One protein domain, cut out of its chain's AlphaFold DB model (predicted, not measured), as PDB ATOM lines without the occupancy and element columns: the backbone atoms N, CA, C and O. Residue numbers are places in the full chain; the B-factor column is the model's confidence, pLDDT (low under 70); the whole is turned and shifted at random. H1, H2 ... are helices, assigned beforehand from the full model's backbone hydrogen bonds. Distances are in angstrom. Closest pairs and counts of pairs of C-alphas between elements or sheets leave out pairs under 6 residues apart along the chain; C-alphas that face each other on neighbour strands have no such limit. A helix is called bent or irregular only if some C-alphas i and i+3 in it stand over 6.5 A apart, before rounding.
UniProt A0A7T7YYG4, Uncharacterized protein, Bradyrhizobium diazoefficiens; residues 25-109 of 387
ATOM      1  N   PRO A  25      32.743  27.335  -4.707       94.44
ATOM      2  CA  PRO A  25      31.561  26.865  -4.002       94.44
ATOM      3  C   PRO A  25      31.489  25.332  -4.038       94.44
ATOM      4  O   PRO A  25      31.796  24.710  -5.054       94.44
ATOM      5  N   ALA A  26      31.079  24.714  -2.931       92.88
ATOM      6  CA  ALA A  26      31.040  23.256  -2.804       92.88
ATOM      7  C   ALA A  26      29.724  22.646  -3.317       92.88
ATOM      8  O   ALA A  26      29.704  21.516  -3.810       92.88
ATOM      9  N   PHE A  27      28.617  23.381  -3.193       95.25
ATOM     10  CA  PHE A  27      27.291  22.928  -3.610       95.25
ATOM     11  C   PHE A  27      26.345  24.093  -3.959       95.25
ATOM     12  O   PHE A  27      26.585  25.228  -3.538       95.25
ATOM     13  N   PRO A  28      25.260  23.844  -4.723       96.06
ATOM     14  CA  PRO A  28      24.416  24.908  -5.268       96.06
ATOM     15  C   PRO A  28      23.749  25.839  -4.248       96.06
ATOM     16  O   PRO A  28      23.559  27.017  -4.544       96.06
ATOM     17  N   ASP A  29      23.413  25.363  -3.048       95.62
ATOM     18  CA  ASP A  29      22.809  26.230  -2.028       95.62
ATOM     19  C   ASP A  29      23.770  27.291  -1.475       95.62
ATOM     20  O   ASP A  29      23.295  28.333  -1.026       95.62
ATOM     21  N   GLU A  30      25.095  27.105  -1.570       94.81
ATOM     22  CA  GLU A  30      26.060  28.144  -1.163       94.81
ATOM     23  C   GLU A  30      25.968  29.398  -2.040       94.81
ATOM     24  O   GLU A  30      26.302  30.497  -1.599       94.81
ATOM     25  N   VAL A  31      25.523  29.237  -3.290       93.25
ATOM     26  CA  VAL A  31      25.540  30.307  -4.294       93.25
ATOM     27  C   VAL A  31      24.164  30.875  -4.609       93.25
ATOM     28  O   VAL A  31      24.057  31.931  -5.235       93.25
ATOM     29  N   PHE A  32      23.097  30.187  -4.206       96.38
ATOM     30  CA  PHE A  32      21.743  30.613  -4.518       96.38
ATOM     31  C   PHE A  32      21.317  31.810  -3.665       96.38
ATOM     32  O   PHE A  32      21.251  31.744  -2.439       96.38
ATOM     33  N   ASN A  33      20.917  32.894  -4.328       94.12
ATOM     34  CA  ASN A  33      20.323  34.056  -3.684       94.12
ATOM     35  C   ASN A  33      19.028  34.444  -4.401       94.12
ATOM     36  O   ASN A  33      19.047  34.838  -5.565       94.12
ATOM     37  N   ALA A  34      17.901  34.398  -3.687       94.62
ATOM     38  CA  ALA A  34      16.588  34.758  -4.227       94.62
ATOM     39  C   ALA A  34      16.501  36.216  -4.721       94.62
ATOM     40  O   ALA A  34      15.631  36.539  -5.525       94.62
ATOM     41  N   ARG A  35      17.385  37.101  -4.239       94.56
ATOM     42  CA  ARG A  35      17.471  38.506  -4.669       94.56
ATOM     43  C   ARG A  35      18.398  38.716  -5.866       94.56
ATOM     44  O   ARG A  35      18.393  39.809  -6.425       94.56
ATOM     45  N   ASP A  36      19.200  37.721  -6.247       95.44
ATOM     46  CA  ASP A  36      20.027  37.816  -7.450       95.44
ATOM     47  C   ASP A  36      19.108  37.778  -8.688       95.44
ATOM     48  O   ASP A  36      18.305  36.856  -8.823       95.44
ATOM     49  N   PRO A  37      19.181  38.751  -9.611       93.12
ATOM     50  CA  PRO A  37      18.273  38.805 -10.758       93.12
ATOM     51  C   PRO A  37      18.479  37.661 -11.769       93.12
ATOM     52  O   PRO A  37      17.553  37.320 -12.503       93.12
ATOM     53  N   ALA A  38      19.668  37.056 -11.816       95.81
ATOM     54  CA  ALA A  38      19.996  35.947 -12.704       95.81
ATOM     55  C   ALA A  38      19.570  34.586 -12.140       95.81
ATOM     56  O   ALA A  38      19.036  33.770 -12.894       95.81
ATOM     57  N   LEU A  39      19.767  34.346 -10.839       97.56
ATOM     58  CA  LEU A  39      19.429  33.071 -10.186       97.56
ATOM     59  C   LEU A  39      18.072  33.093  -9.468       97.56
ATOM     60  O   LEU A  39      17.354  32.099  -9.487       97.56
ATOM     61  N   GLY A  40      17.659  34.217  -8.884       96.94
ATOM     62  CA  GLY A  40      16.403  34.338  -8.133       96.94
ATOM     63  C   GLY A  40      15.157  34.055  -8.973       96.94
ATOM     64  O   GLY A  40      14.184  33.486  -8.482       96.94
ATOM     65  N   GLN A  41      15.221  34.328 -10.279       97.19
ATOM     66  CA  GLN A  41      14.153  34.001 -11.227       97.19
ATOM     67  C   GLN A  41      13.840  32.496 -11.348       97.19
ATOM     68  O   GLN A  41      12.775  32.158 -11.869       97.19
ATOM     69  N   ILE A  42      14.731  31.604 -10.883       98.06
ATOM     70  CA  ILE A  42      14.523  30.144 -10.862       98.06
ATOM     71  C   ILE A  42      13.282  29.787 -10.037       98.06
ATOM     72  O   ILE A  42      12.563  28.853 -10.389       98.06
ATOM     73  N   LEU A  43      12.973  30.559  -8.988       98.00
ATOM     74  CA  LEU A  43      11.793  30.334  -8.145       98.00
ATOM     75  C   LEU A  43      10.498  30.299  -8.970       98.00
ATOM     76  O   LEU A  43       9.641  29.442  -8.741       98.00
ATOM     77  N   ASP A  44      10.401  31.158  -9.988       97.88
ATOM     78  CA  ASP A  44       9.223  31.290 -10.847       97.88
ATOM     79  C   ASP A  44       9.153  30.242 -11.964       97.88
ATOM     80  O   ASP A  44       8.123  30.121 -12.644       97.88
ATOM     81  N   TRP A  45      10.236  29.499 -12.204       98.38
ATOM     82  CA  TRP A  45      10.314  28.573 -13.325       98.38
ATOM     83  C   TRP A  45       9.417  27.353 -13.125       98.38
ATOM     84  O   TRP A  45       9.285  26.789 -12.041       98.38
ATOM     85  N   LYS A  46       8.825  26.888 -14.225       97.94
ATOM     86  CA  LYS A  46       8.162  25.591 -14.290       97.94
ATOM     87  C   LYS A  46       9.231  24.500 -14.305       97.94
ATOM     88  O   LYS A  46       9.799  24.227 -15.367       97.94
ATOM     89  N   ARG A  47       9.427  23.843 -13.157       97.12
ATOM     90  CA  ARG A  47      10.440  22.793 -12.918       97.12
ATOM     91  C   ARG A  47      10.584  21.813 -14.081       97.12
ATOM     92  O   ARG A  47      11.625  21.781 -14.713       97.12
ATOM     93  N   SER A  48       9.518  21.103 -14.452       96.69
ATOM     94  CA  SER A  48       9.568  20.086 -15.521       96.69
ATOM     95  C   SER A  48      10.068  20.613 -16.871       96.69
ATOM     96  O   SER A  48      10.740  19.894 -17.607       96.69
ATOM     97  N   THR A  49       9.752  21.867 -17.218       97.69
ATOM     98  CA  THR A  49      10.218  22.482 -18.473       97.69
ATOM     99  C   THR A  49      11.689  22.870 -18.386       97.69
ATOM    100  O   THR A  49      12.432  22.596 -19.323       97.69
ATOM    101  N   ALA A  50      12.102  23.471 -17.270       98.31
ATOM    102  CA  ALA A  50      13.490  23.844 -17.024       98.31
ATOM    103  C   ALA A  50      14.397  22.605 -16.944       98.31
ATOM    104  O   ALA A  50      15.376  22.528 -17.680       98.31
ATOM    105  N   SER A  51      14.006  21.603 -16.148       98.00
ATOM    106  CA  SER A  51      14.744  20.348 -15.988       98.00
ATOM    107  C   SER A  51      14.914  19.610 -17.310       98.00
ATOM    108  O   SER A  51      16.014  19.210 -17.657       98.00
ATOM    109  N   SER A  52      13.846  19.479 -18.107       98.44
ATOM    110  CA  SER A  52      13.964  18.796 -19.403       98.44
ATOM    111  C   SER A  52      14.899  19.549 -20.357       98.44
ATOM    112  O   SER A  52      15.644  18.919 -21.098       98.44
ATOM    113  N   ALA A  53      14.873  20.886 -20.359       98.56
ATOM    114  CA  ALA A  53      15.748  21.684 -21.217       98.56
ATOM    115  C   ALA A  53      17.226  21.525 -20.836       98.56
ATOM    116  O   ALA A  53      18.050  21.289 -21.714       98.56
ATOM    117  N   LEU A  54      17.546  21.608 -19.544       98.69
ATOM    118  CA  LEU A  54      18.908  21.461 -19.025       98.69
ATOM    119  C   LEU A  54      19.437  20.035 -19.208       98.69
ATOM    120  O   LEU A  54      20.516  19.858 -19.765       98.69
ATOM    121  N   ALA A  55      18.641  19.025 -18.863       98.62
ATOM    122  CA  ALA A  55      18.974  17.632 -19.137       98.62
ATOM    123  C   ALA A  55      19.170  17.367 -20.640       98.62
ATOM    124  O   ALA A  55      20.055  16.616 -21.030       98.62
ATOM    125  N   GLY A  56      18.383  18.017 -21.504       98.56
ATOM    126  CA  GLY A  56      18.566  17.960 -22.952       98.56
ATOM    127  C   GLY A  56      19.893  18.570 -23.415       98.56
ATOM    128  O   GLY A  56      20.543  17.994 -24.286       98.56
ATOM    129  N   LEU A  57      20.320  19.693 -22.828       98.50
ATOM    130  CA  LEU A  57      21.628  20.306 -23.105       98.50
ATOM    131  C   LEU A  57      22.783  19.381 -22.695       98.50
ATOM    132  O   LEU A  57      23.755  19.284 -23.433       98.50
ATOM    133  N   LEU A  58      22.638  18.630 -21.597       98.38
ATOM    134  CA  LEU A  58      23.609  17.612 -21.163       98.38
ATOM    135  C   LEU A  58      23.756  16.432 -22.147       98.38
ATOM    136  O   LEU A  58      24.653  15.613 -21.985       98.38
ATOM    137  N   THR A  59      22.895  16.329 -23.168       98.38
ATOM    138  CA  THR A  59      23.014  15.318 -24.239       98.38
ATOM    139  C   THR A  59      23.668  15.846 -25.512       98.38
ATOM    140  O   THR A  59      23.771  15.106 -26.487       98.38
ATOM    141  N   ASP A  60      24.072  17.117 -25.543       97.62
ATOM    142  CA  ASP A  60      24.701  17.727 -26.709       97.62
ATOM    143  C   ASP A  60      26.228  17.846 -26.508       97.62
ATOM    144  O   ASP A  60      26.665  18.557 -25.596       97.62
ATOM    145  N   PRO A  61      27.053  17.200 -27.358       96.69
ATOM    146  CA  PRO A  61      28.515  17.252 -27.258       96.69
ATOM    147  C   PRO A  61      29.090  18.668 -27.313       96.69
ATOM    148  O   PRO A  61      30.216  18.895 -26.865       96.69
ATOM    149  N   GLN A  62      28.333  19.632 -27.852       95.81
ATOM    150  CA  GLN A  62      28.756  21.026 -27.936       95.81
ATOM    151  C   GLN A  62      28.909  21.700 -26.571       95.81
ATOM    152  O   GLN A  62      29.639  22.685 -26.457       95.81
ATOM    153  N   PHE A  63      28.233  21.166 -25.554       96.19
ATOM    154  CA  PHE A  63      28.198  21.712 -24.202       96.19
ATOM    155  C   PHE A  63      28.996  20.879 -23.196       96.19
ATOM    156  O   PHE A  63      28.911  21.140 -21.998       96.19
ATOM    157  N   HIS A  64      29.788  19.905 -23.659       95.81
ATOM    158  CA  HIS A  64      30.498  18.973 -22.784       95.81
ATOM    159  C   HIS A  64      31.442  19.695 -21.806       95.81
ATOM    160  O   HIS A  64      31.403  19.424 -20.606       95.81
ATOM    161  N   ALA A  65      32.188  20.702 -22.278       95.88
ATOM    162  CA  ALA A  65      33.069  21.516 -21.428       95.88
ATOM    163  C   ALA A  65      32.328  22.328 -20.343       95.88
ATOM    164  O   ALA A  65      32.956  22.882 -19.448       95.88
ATOM    165  N   ASN A  66      30.998  22.444 -20.434       96.81
ATOM    166  CA  ASN A  66      30.166  23.229 -19.522       96.81
ATOM    167  C   ASN A  66      29.205  22.352 -18.699       96.81
ATOM    168  O   ASN A  66      28.194  22.831 -18.178       96.81
ATOM    169  N   THR A  67      29.510  21.055 -18.586       96.19
ATOM    170  CA  THR A  67      28.689  20.077 -17.856       96.19
ATOM    171  C   THR A  67      28.460  20.505 -16.408       96.19
ATOM    172  O   THR A  67      27.323  20.487 -15.946       96.19
ATOM    173  N   ILE A  68      29.496  20.988 -15.713       96.19
ATOM    174  CA  ILE A  68      29.388  21.374 -14.298       96.19
ATOM    175  C   ILE A  68      28.346  22.471 -14.107       96.19
ATOM    176  O   ILE A  68      27.419  22.296 -13.318       96.19
ATOM    177  N   ARG A  69      28.422  23.586 -14.846       96.69
ATOM    178  CA  ARG A  69      27.440  24.665 -14.663       96.69
ATOM    179  C   ARG A  69      26.015  24.235 -15.045       96.69
ATOM    180  O   ARG A  69      25.055  24.695 -14.425       96.69
ATOM    181  N   LEU A  70      25.861  23.338 -16.027       98.06
ATOM    182  CA  LEU A  70      24.562  22.767 -16.401       98.06
ATOM    183  C   LEU A  70      23.983  21.894 -15.282       98.06
ATOM    184  O   LEU A  70      22.822  22.077 -14.912       98.06
ATOM    185  N   GLU A  71      24.785  20.997 -14.705       97.50
ATOM    186  CA  GLU A  71      24.376  20.157 -13.576       97.50
ATOM    187  C   GLU A  71      24.071  21.003 -12.328       97.50
ATOM    188  O   GLU A  71      23.069  20.772 -11.649       97.50
ATOM    189  N   TRP A  72      24.851  22.053 -12.057       97.50
ATOM    190  CA  TRP A  72      24.574  23.001 -10.970       97.50
ATOM    191  C   TRP A  72      23.225  23.700 -11.140       97.50
ATOM    192  O   TRP A  72      22.424  23.732 -10.200       97.50
ATOM    193  N   LEU A  73      22.931  24.222 -12.335       98.19
ATOM    194  CA  LEU A  73      21.635  24.845 -12.595       98.19
ATOM    195  C   LEU A  73      20.494  23.821 -12.544       98.19
ATOM    196  O   LEU A  73      19.432  24.125 -12.005       98.19
ATOM    197  N   GLN A  74      20.705  22.601 -13.046       98.25
ATOM    198  CA  GLN A  74      19.730  21.510 -12.974       98.25
ATOM    199  C   GLN A  74      19.356  21.204 -11.519       98.25
ATOM    200  O   GLN A  74      18.175  21.067 -11.194       98.25
ATOM    201  N   ARG A  75      20.347  21.171 -10.626       97.75
ATOM    202  CA  ARG A  75      20.141  20.973  -9.189       97.75
ATOM    203  C   ARG A  75      19.341  22.124  -8.577       97.75
ATOM    204  O   ARG A  75      18.310  21.867  -7.954       97.75
ATOM    205  N   LEU A  76      19.732  23.379  -8.835       97.88
ATOM    206  CA  LEU A  76      18.976  24.561  -8.383       97.88
ATOM    207  C   LEU A  76      17.523  24.527  -8.856       97.88
ATOM    208  O   LEU A  76      16.607  24.815  -8.087       97.88
ATOM    209  N   VAL A  77      17.295  24.146 -10.112       98.00
ATOM    210  CA  VAL A  77      15.953  24.036 -10.682       98.00
ATOM    211  C   VAL A  77      15.125  22.993  -9.944       98.00
ATOM    212  O   VAL A  77      13.985  23.290  -9.582       98.00
ATOM    213  N   LEU A  78      15.673  21.804  -9.699       97.25
ATOM    214  CA  LEU A  78      14.963  20.730  -9.003       97.25
ATOM    215  C   LEU A  78      14.588  21.126  -7.574       97.25
ATOM    216  O   LEU A  78      13.455  20.886  -7.162       97.25
ATOM    217  N   SER A  79      15.502  21.785  -6.859       96.75
ATOM    218  CA  SER A  79      15.304  22.159  -5.457       96.75
ATOM    219  C   SER A  79      14.432  23.407  -5.272       96.75
ATOM    220  O   SER A  79      13.550  23.430  -4.416       96.75
ATOM    221  N   LYS A  80      14.657  24.464  -6.067       96.75
ATOM    222  CA  LYS A  80      14.096  25.805  -5.808       96.75
ATOM    223  C   LYS A  80      12.884  26.153  -6.670       96.75
ATOM    224  O   LYS A  80      12.076  26.991  -6.269       96.75
ATOM    225  N   SER A  81      12.723  25.536  -7.841       96.88
ATOM    226  CA  SER A  81      11.618  25.892  -8.741       96.88
ATOM    227  C   SER A  81      10.273  25.461  -8.159       96.88
ATOM    228  O   SER A  81      10.037  24.270  -7.916       96.88
ATOM    229  N   SER A  82       9.368  26.427  -8.005       95.62
ATOM    230  CA  SER A  82       7.990  26.218  -7.531       95.62
ATOM    231  C   SER A  82       6.941  26.928  -8.395       95.62
ATOM    232  O   SER A  82       5.738  26.725  -8.220       95.62
ATOM    233  N   GLY A  83       7.381  27.738  -9.359       96.94
ATOM    234  CA  GLY A  83       6.511  28.519 -10.217       96.94
ATOM    235  C   GLY A  83       5.985  27.783 -11.451       96.94
ATOM    236  O   GLY A  83       6.077  26.564 -11.624       96.94
ATOM    237  N   LYS A  84       5.359  28.565 -12.334       97.69
ATOM    238  CA  LYS A  84       4.658  28.080 -13.538       97.69
ATOM    239  C   LYS A  84       5.210  28.675 -14.836       97.69
ATOM    240  O   LYS A  84       4.766  28.287 -15.919       97.69
ATOM    241  N   ARG A  85       6.171  29.601 -14.753       97.69
ATOM    242  CA  ARG A  85       6.729  30.320 -15.903       97.69
ATOM    243  C   ARG A  85       7.670  29.407 -16.680       97.69
ATOM    244  O   ARG A  85       8.605  28.850 -16.123       97.69
ATOM    245  N   LYS A  86       7.463  29.244 -17.985       97.69
ATOM    246  CA  LYS A  86       8.416  28.493 -18.817       97.69
ATOM    247  C   LYS A  86       9.658  29.364 -19.059       97.69
ATOM    248  O   LYS A  86       9.478  30.446 -19.633       97.69
ATOM    249  N   PRO A  87      10.869  28.939 -18.653       97.06
ATOM    250  CA  PRO A  87      12.070  29.720 -18.922       97.06
ATOM    251  C   PRO A  87      12.298  29.831 -20.429       97.06
ATOM    252  O   PRO A  87      12.018  28.900 -21.188       97.06
ATOM    253  N   GLN A  88      12.770  30.993 -20.859       95.94
ATOM    254  CA  GLN A  88      13.204  31.254 -22.228       95.94
ATOM    255  C   GLN A  88      14.722  31.090 -22.346       95.94
ATOM    256  O   GLN A  88      15.431  31.097 -21.343       95.94
ATOM    257  N   SER A  89      15.234  31.018 -23.578       96.75
ATOM    258  CA  SER A  89      16.681  30.932 -23.843       96.75
ATOM    259  C   SER A  89      17.476  32.041 -23.131       96.75
ATOM    260  O   SER A  89      18.475  31.763 -22.472       96.75
ATOM    261  N   ARG A  90      16.958  33.280 -23.128       96.81
ATOM    262  CA  ARG A  90      17.563  34.405 -22.392       96.81
ATOM    263  C   ARG A  90      17.656  34.164 -20.882       96.81
ATOM    264  O   ARG A  90      18.624  34.587 -20.266       96.81
ATOM    265  N   ASP A  91      16.660  33.501 -20.296       97.44
ATOM    266  CA  ASP A  91      16.577  33.293 -18.850       97.44
ATOM    267  C   ASP A  91      17.622  32.258 -18.422       97.44
ATOM    268  O   ASP A  91      18.347  32.477 -17.453       97.44
ATOM    269  N   LEU A  92      17.740  31.172 -19.197       98.00
ATOM    270  CA  LEU A  92      18.786  30.162 -19.033       98.00
ATOM    271  C   LEU A  92      20.175  30.765 -19.261       98.00
ATOM    272  O   LEU A  92      21.079  30.501 -18.482       98.00
ATOM    273  N   SER A  93      20.335  31.604 -20.290       97.62
ATOM    274  CA  SER A  93      21.609  32.268 -20.585       97.62
ATOM    275  C   SER A  93      22.034  33.171 -19.437       97.62
ATOM    276  O   SER A  93      23.194  33.143 -19.049       97.62
ATOM    277  N   LEU A  94      21.104  33.953 -18.887       97.75
ATOM    278  CA  LEU A  94      21.368  34.827 -17.750       97.75
ATOM    279  C   LEU A  94      21.804  34.011 -16.522       97.75
ATOM    280  O   LEU A  94      22.790  34.349 -15.879       97.75
ATOM    281  N   ALA A  95      21.116  32.905 -16.222       98.06
ATOM    282  CA  ALA A  95      21.483  32.038 -15.104       98.06
ATOM    283  C   ALA A  95      22.850  31.350 -15.308       98.06
ATOM    284  O   ALA A  95      23.688  31.399 -14.412       98.06
ATOM    285  N   LEU A  96      23.087  30.746 -16.481       97.81
ATOM    286  CA  LEU A  96      24.295  29.964 -16.792       97.81
ATOM    287  C   LEU A  96      25.553  30.817 -16.977       97.81
ATOM    288  O   LEU A  96      26.638  30.360 -16.632       97.81
ATOM    289  N   ASN A  97      25.423  32.010 -17.564       97.31
ATOM    290  CA  ASN A  97      26.569  32.869 -17.862       97.31
ATOM    291  C   ASN A  97      26.811  33.929 -16.802       97.31
ATOM    292  O   ASN A  97      27.960  34.174 -16.488       97.31
ATOM    293  N   ASP A  98      25.765  34.553 -16.261       96.31
ATOM    294  CA  ASP A  98      25.955  35.715 -15.390       96.31
ATOM    295  C   ASP A  98      25.767  35.327 -13.920       96.31
ATOM    296  O   ASP A  98      26.538  35.744 -13.060       96.31
ATOM    297  N   GLY A  99      24.743  34.523 -13.618       96.69
ATOM    298  CA  GLY A  99      24.464  34.057 -12.260       96.69
ATOM    299  C   GLY A  99      25.574  33.157 -11.724       96.69
ATOM    300  O   GLY A  99      26.213  33.480 -10.728       96.69
ATOM    301  N   LEU A 100      25.833  32.045 -12.416       97.00
ATOM    302  CA  LEU A 100      26.827  31.058 -11.988       97.00
ATOM    303  C   LEU A 100      28.280  31.560 -12.083       97.00
ATOM    304  O   LEU A 100      29.121  31.109 -11.305       97.00
ATOM    305  N   ASP A 101      28.580  32.510 -12.974       95.75
ATOM    306  CA  ASP A 101      29.912  33.127 -13.066       95.75
ATOM    307  C   ASP A 101      30.203  34.029 -11.869       95.75
ATOM    308  O   ASP A 101      31.194  33.828 -11.167       95.75
ATOM    309  N   ARG A 102      29.278  34.944 -11.534       93.56
ATOM    310  CA  ARG A 102      29.397  35.786 -10.329       93.56
ATOM    311  C   ARG A 102      29.544  34.963  -9.051       93.56
ATOM    312  O   ARG A 102      30.187  35.406  -8.104       93.56
ATOM    313  N   SER A 103      28.950  33.777  -9.034       92.50
ATOM    314  CA  SER A 103      29.023  32.820  -7.935       92.50
ATOM    315  C   SER A 103      30.293  31.957  -7.918       92.50
ATOM    316  O   SER A 103      30.454  31.138  -7.016       92.50
ATOM    317  N   GLY A 104      31.187  32.101  -8.900       93.50
ATOM    318  CA  GLY A 104      32.452  31.372  -8.972       93.50
ATOM    319  C   GLY A 104      32.340  29.916  -9.435       93.50
ATOM    320  O   GLY A 104      33.331  29.194  -9.368       93.50
ATOM    321  N   VAL A 105      31.177  29.474  -9.925       95.88
ATOM    322  CA  VAL A 105      30.950  28.084 -10.372       95.88
ATOM    323  C   VAL A 105      31.726  27.775 -11.650       95.88
ATOM    324  O   VAL A 105      32.217  26.666 -11.810       95.88
ATOM    325  N   LEU A 106      31.910  28.757 -12.537       95.25
ATOM    326  CA  LEU A 106      32.673  28.580 -13.779       95.25
ATOM    327  C   LEU A 106      34.135  28.177 -13.540       95.25
ATOM    328  O   LEU A 106      34.739  27.546 -14.398       95.25
ATOM    329  N   ARG A 107      34.688  28.497 -12.364       93.44
ATOM    330  CA  ARG A 107      36.055  28.119 -11.965       93.44
ATOM    331  C   ARG A 107      36.205  26.633 -11.644       93.44
ATOM    332  O   ARG A 107      37.327  26.191 -11.435       93.44
ATOM    333  N   LEU A 108      35.091  25.910 -11.534       94.31
ATOM    334  CA  LEU A 108      35.075  24.463 -11.351       94.31
ATOM    335  C   LEU A 108      35.193  23.718 -12.685       94.31
ATOM    336  O   LEU A 108      35.376  22.512 -12.664       94.31
ATOM    337  N   GLU A 109      35.031  24.400 -13.823       95.00
ATOM    338  CA  GLU A 109      35.108  23.763 -15.136       95.00
ATOM    339  C   GLU A 109      36.547  23.536 -15.571       95.00
ATOM    340  O   GLU A 109      37.313  24.486 -15.737       95.00
TER     341      GLU A 109
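AT A GLANCE: This is residues 25 to 109 of the 387 residues of an uncharacterized protein of Bradyrhizobium diazoefficiens (UniProt A0A7T7YYG4). A long, kinked helix, H3, is the core of a small all-helical body: after its kink it folds back beside H2 as a helical hairpin, and H4 crosses it at nearly a right angle. The short helices H1 and H5 pack on H3, H1 at its last residues and H5 at the kink, and residues 25 to 39, with no named element, run along the outside of the body from near H5 to H1. The printed part has 85 residues with five named helices, in the order H1, H2, H3, H4, H5 along the chain, and no named strand; the class is all helix, with 54 of the 85 residues in named helices. The whole is compact, with a radius of gyration of the C-alphas of 11.6 A, and rounded, spanning 30 by 25 by 20 A.

IN THESE COORDINATES: The longest helix is H3, residues 61 to 80, which measures 27.2 A from C-alpha 61 at (28.515, 17.252, -27.258) to C-alpha 80 at (14.096, 25.805, -5.808). H3 is irregular: C-alphas 65 and 68 are 8.0 A apart, and it has a kink of 76 degrees near residue 68. Before it comes H2, residues 47 to 57, 15.3 A long. After it comes H4, residues 89 to 102, 19.2 A long; H4 is neither bent nor irregular, but only just, with C-alphas 97 and 100 standing 6.2 A apart. H1, residues 40 to 44, begins with C-alpha 40 at (16.403, 34.338, -8.133) and is 8.3 A long; it is neither bent nor irregular, but only just, with C-alphas 40 and 43 standing 6.1 A apart. H5, residues 105 to 108, is 5.6 A long and ends with C-alpha 108 at (35.075, 24.463, -11.351).

HOW THE PARTS SIT: H3 is the hub and touches the four other helices. It touches H2 at a shallow tilt of 15 degrees, opposite ways, with the C-alphas of Ser 51 and Gln 74 closest at 5.9 A; the two form a helical hairpin. H3 touches H4 with residues 69 to 73 alone, and H4 touches H3 with residues 95 to 100 alone; the closest C-alphas are those of Arg 69 and Leu 96, 6.5 A apart. The lines of H3 and H4 stand about perpendicular, at 88 degrees. H3 touches H5 with residues 68 to 69 alone, the closest C-alphas being those of Arg 69 and Val 105 at 6.5 A. H3 touches H1 with residues 76 to 80 alone, and the C-alphas of Leu 43 and Lys 80 are the closest at 5.6 A. H4 and H5 are close but not clearly touching, with the C-alphas of Leu 100 and Leu 106 closest at 6.6 A. H1 and H4 are near each other. H2 and H4 are apart, but only just, with a closest distance between C-alphas of 8.5 A; H2 is also apart from H1 and from H5, and H1 is apart from H5. In H2 every O i to N i+4 pair is within hydrogen-bond range, against 12 of 16 in H3, 8 of 10 in H4 and 0 of 1 in H1, where 2 of 2 O i to N i+3 pairs are within range; H5 is too short for an O i to N i+4 pair.

THE WHOLE: The two C-alphas farthest apart are those of Arg 35 and Pro 61, at 32.9 A. The C-alphas of Pro 25 and Glu 109, the first and last printed, are 12.1 A apart. The printed part has no cut. The links from H1 to H2, H2 to H3 and H4 to H5 are tight, and the link from H3 to H4, with 8 residues, is short. The mean pLDDT of the printed part is 96.6, and no printed residue is under 70.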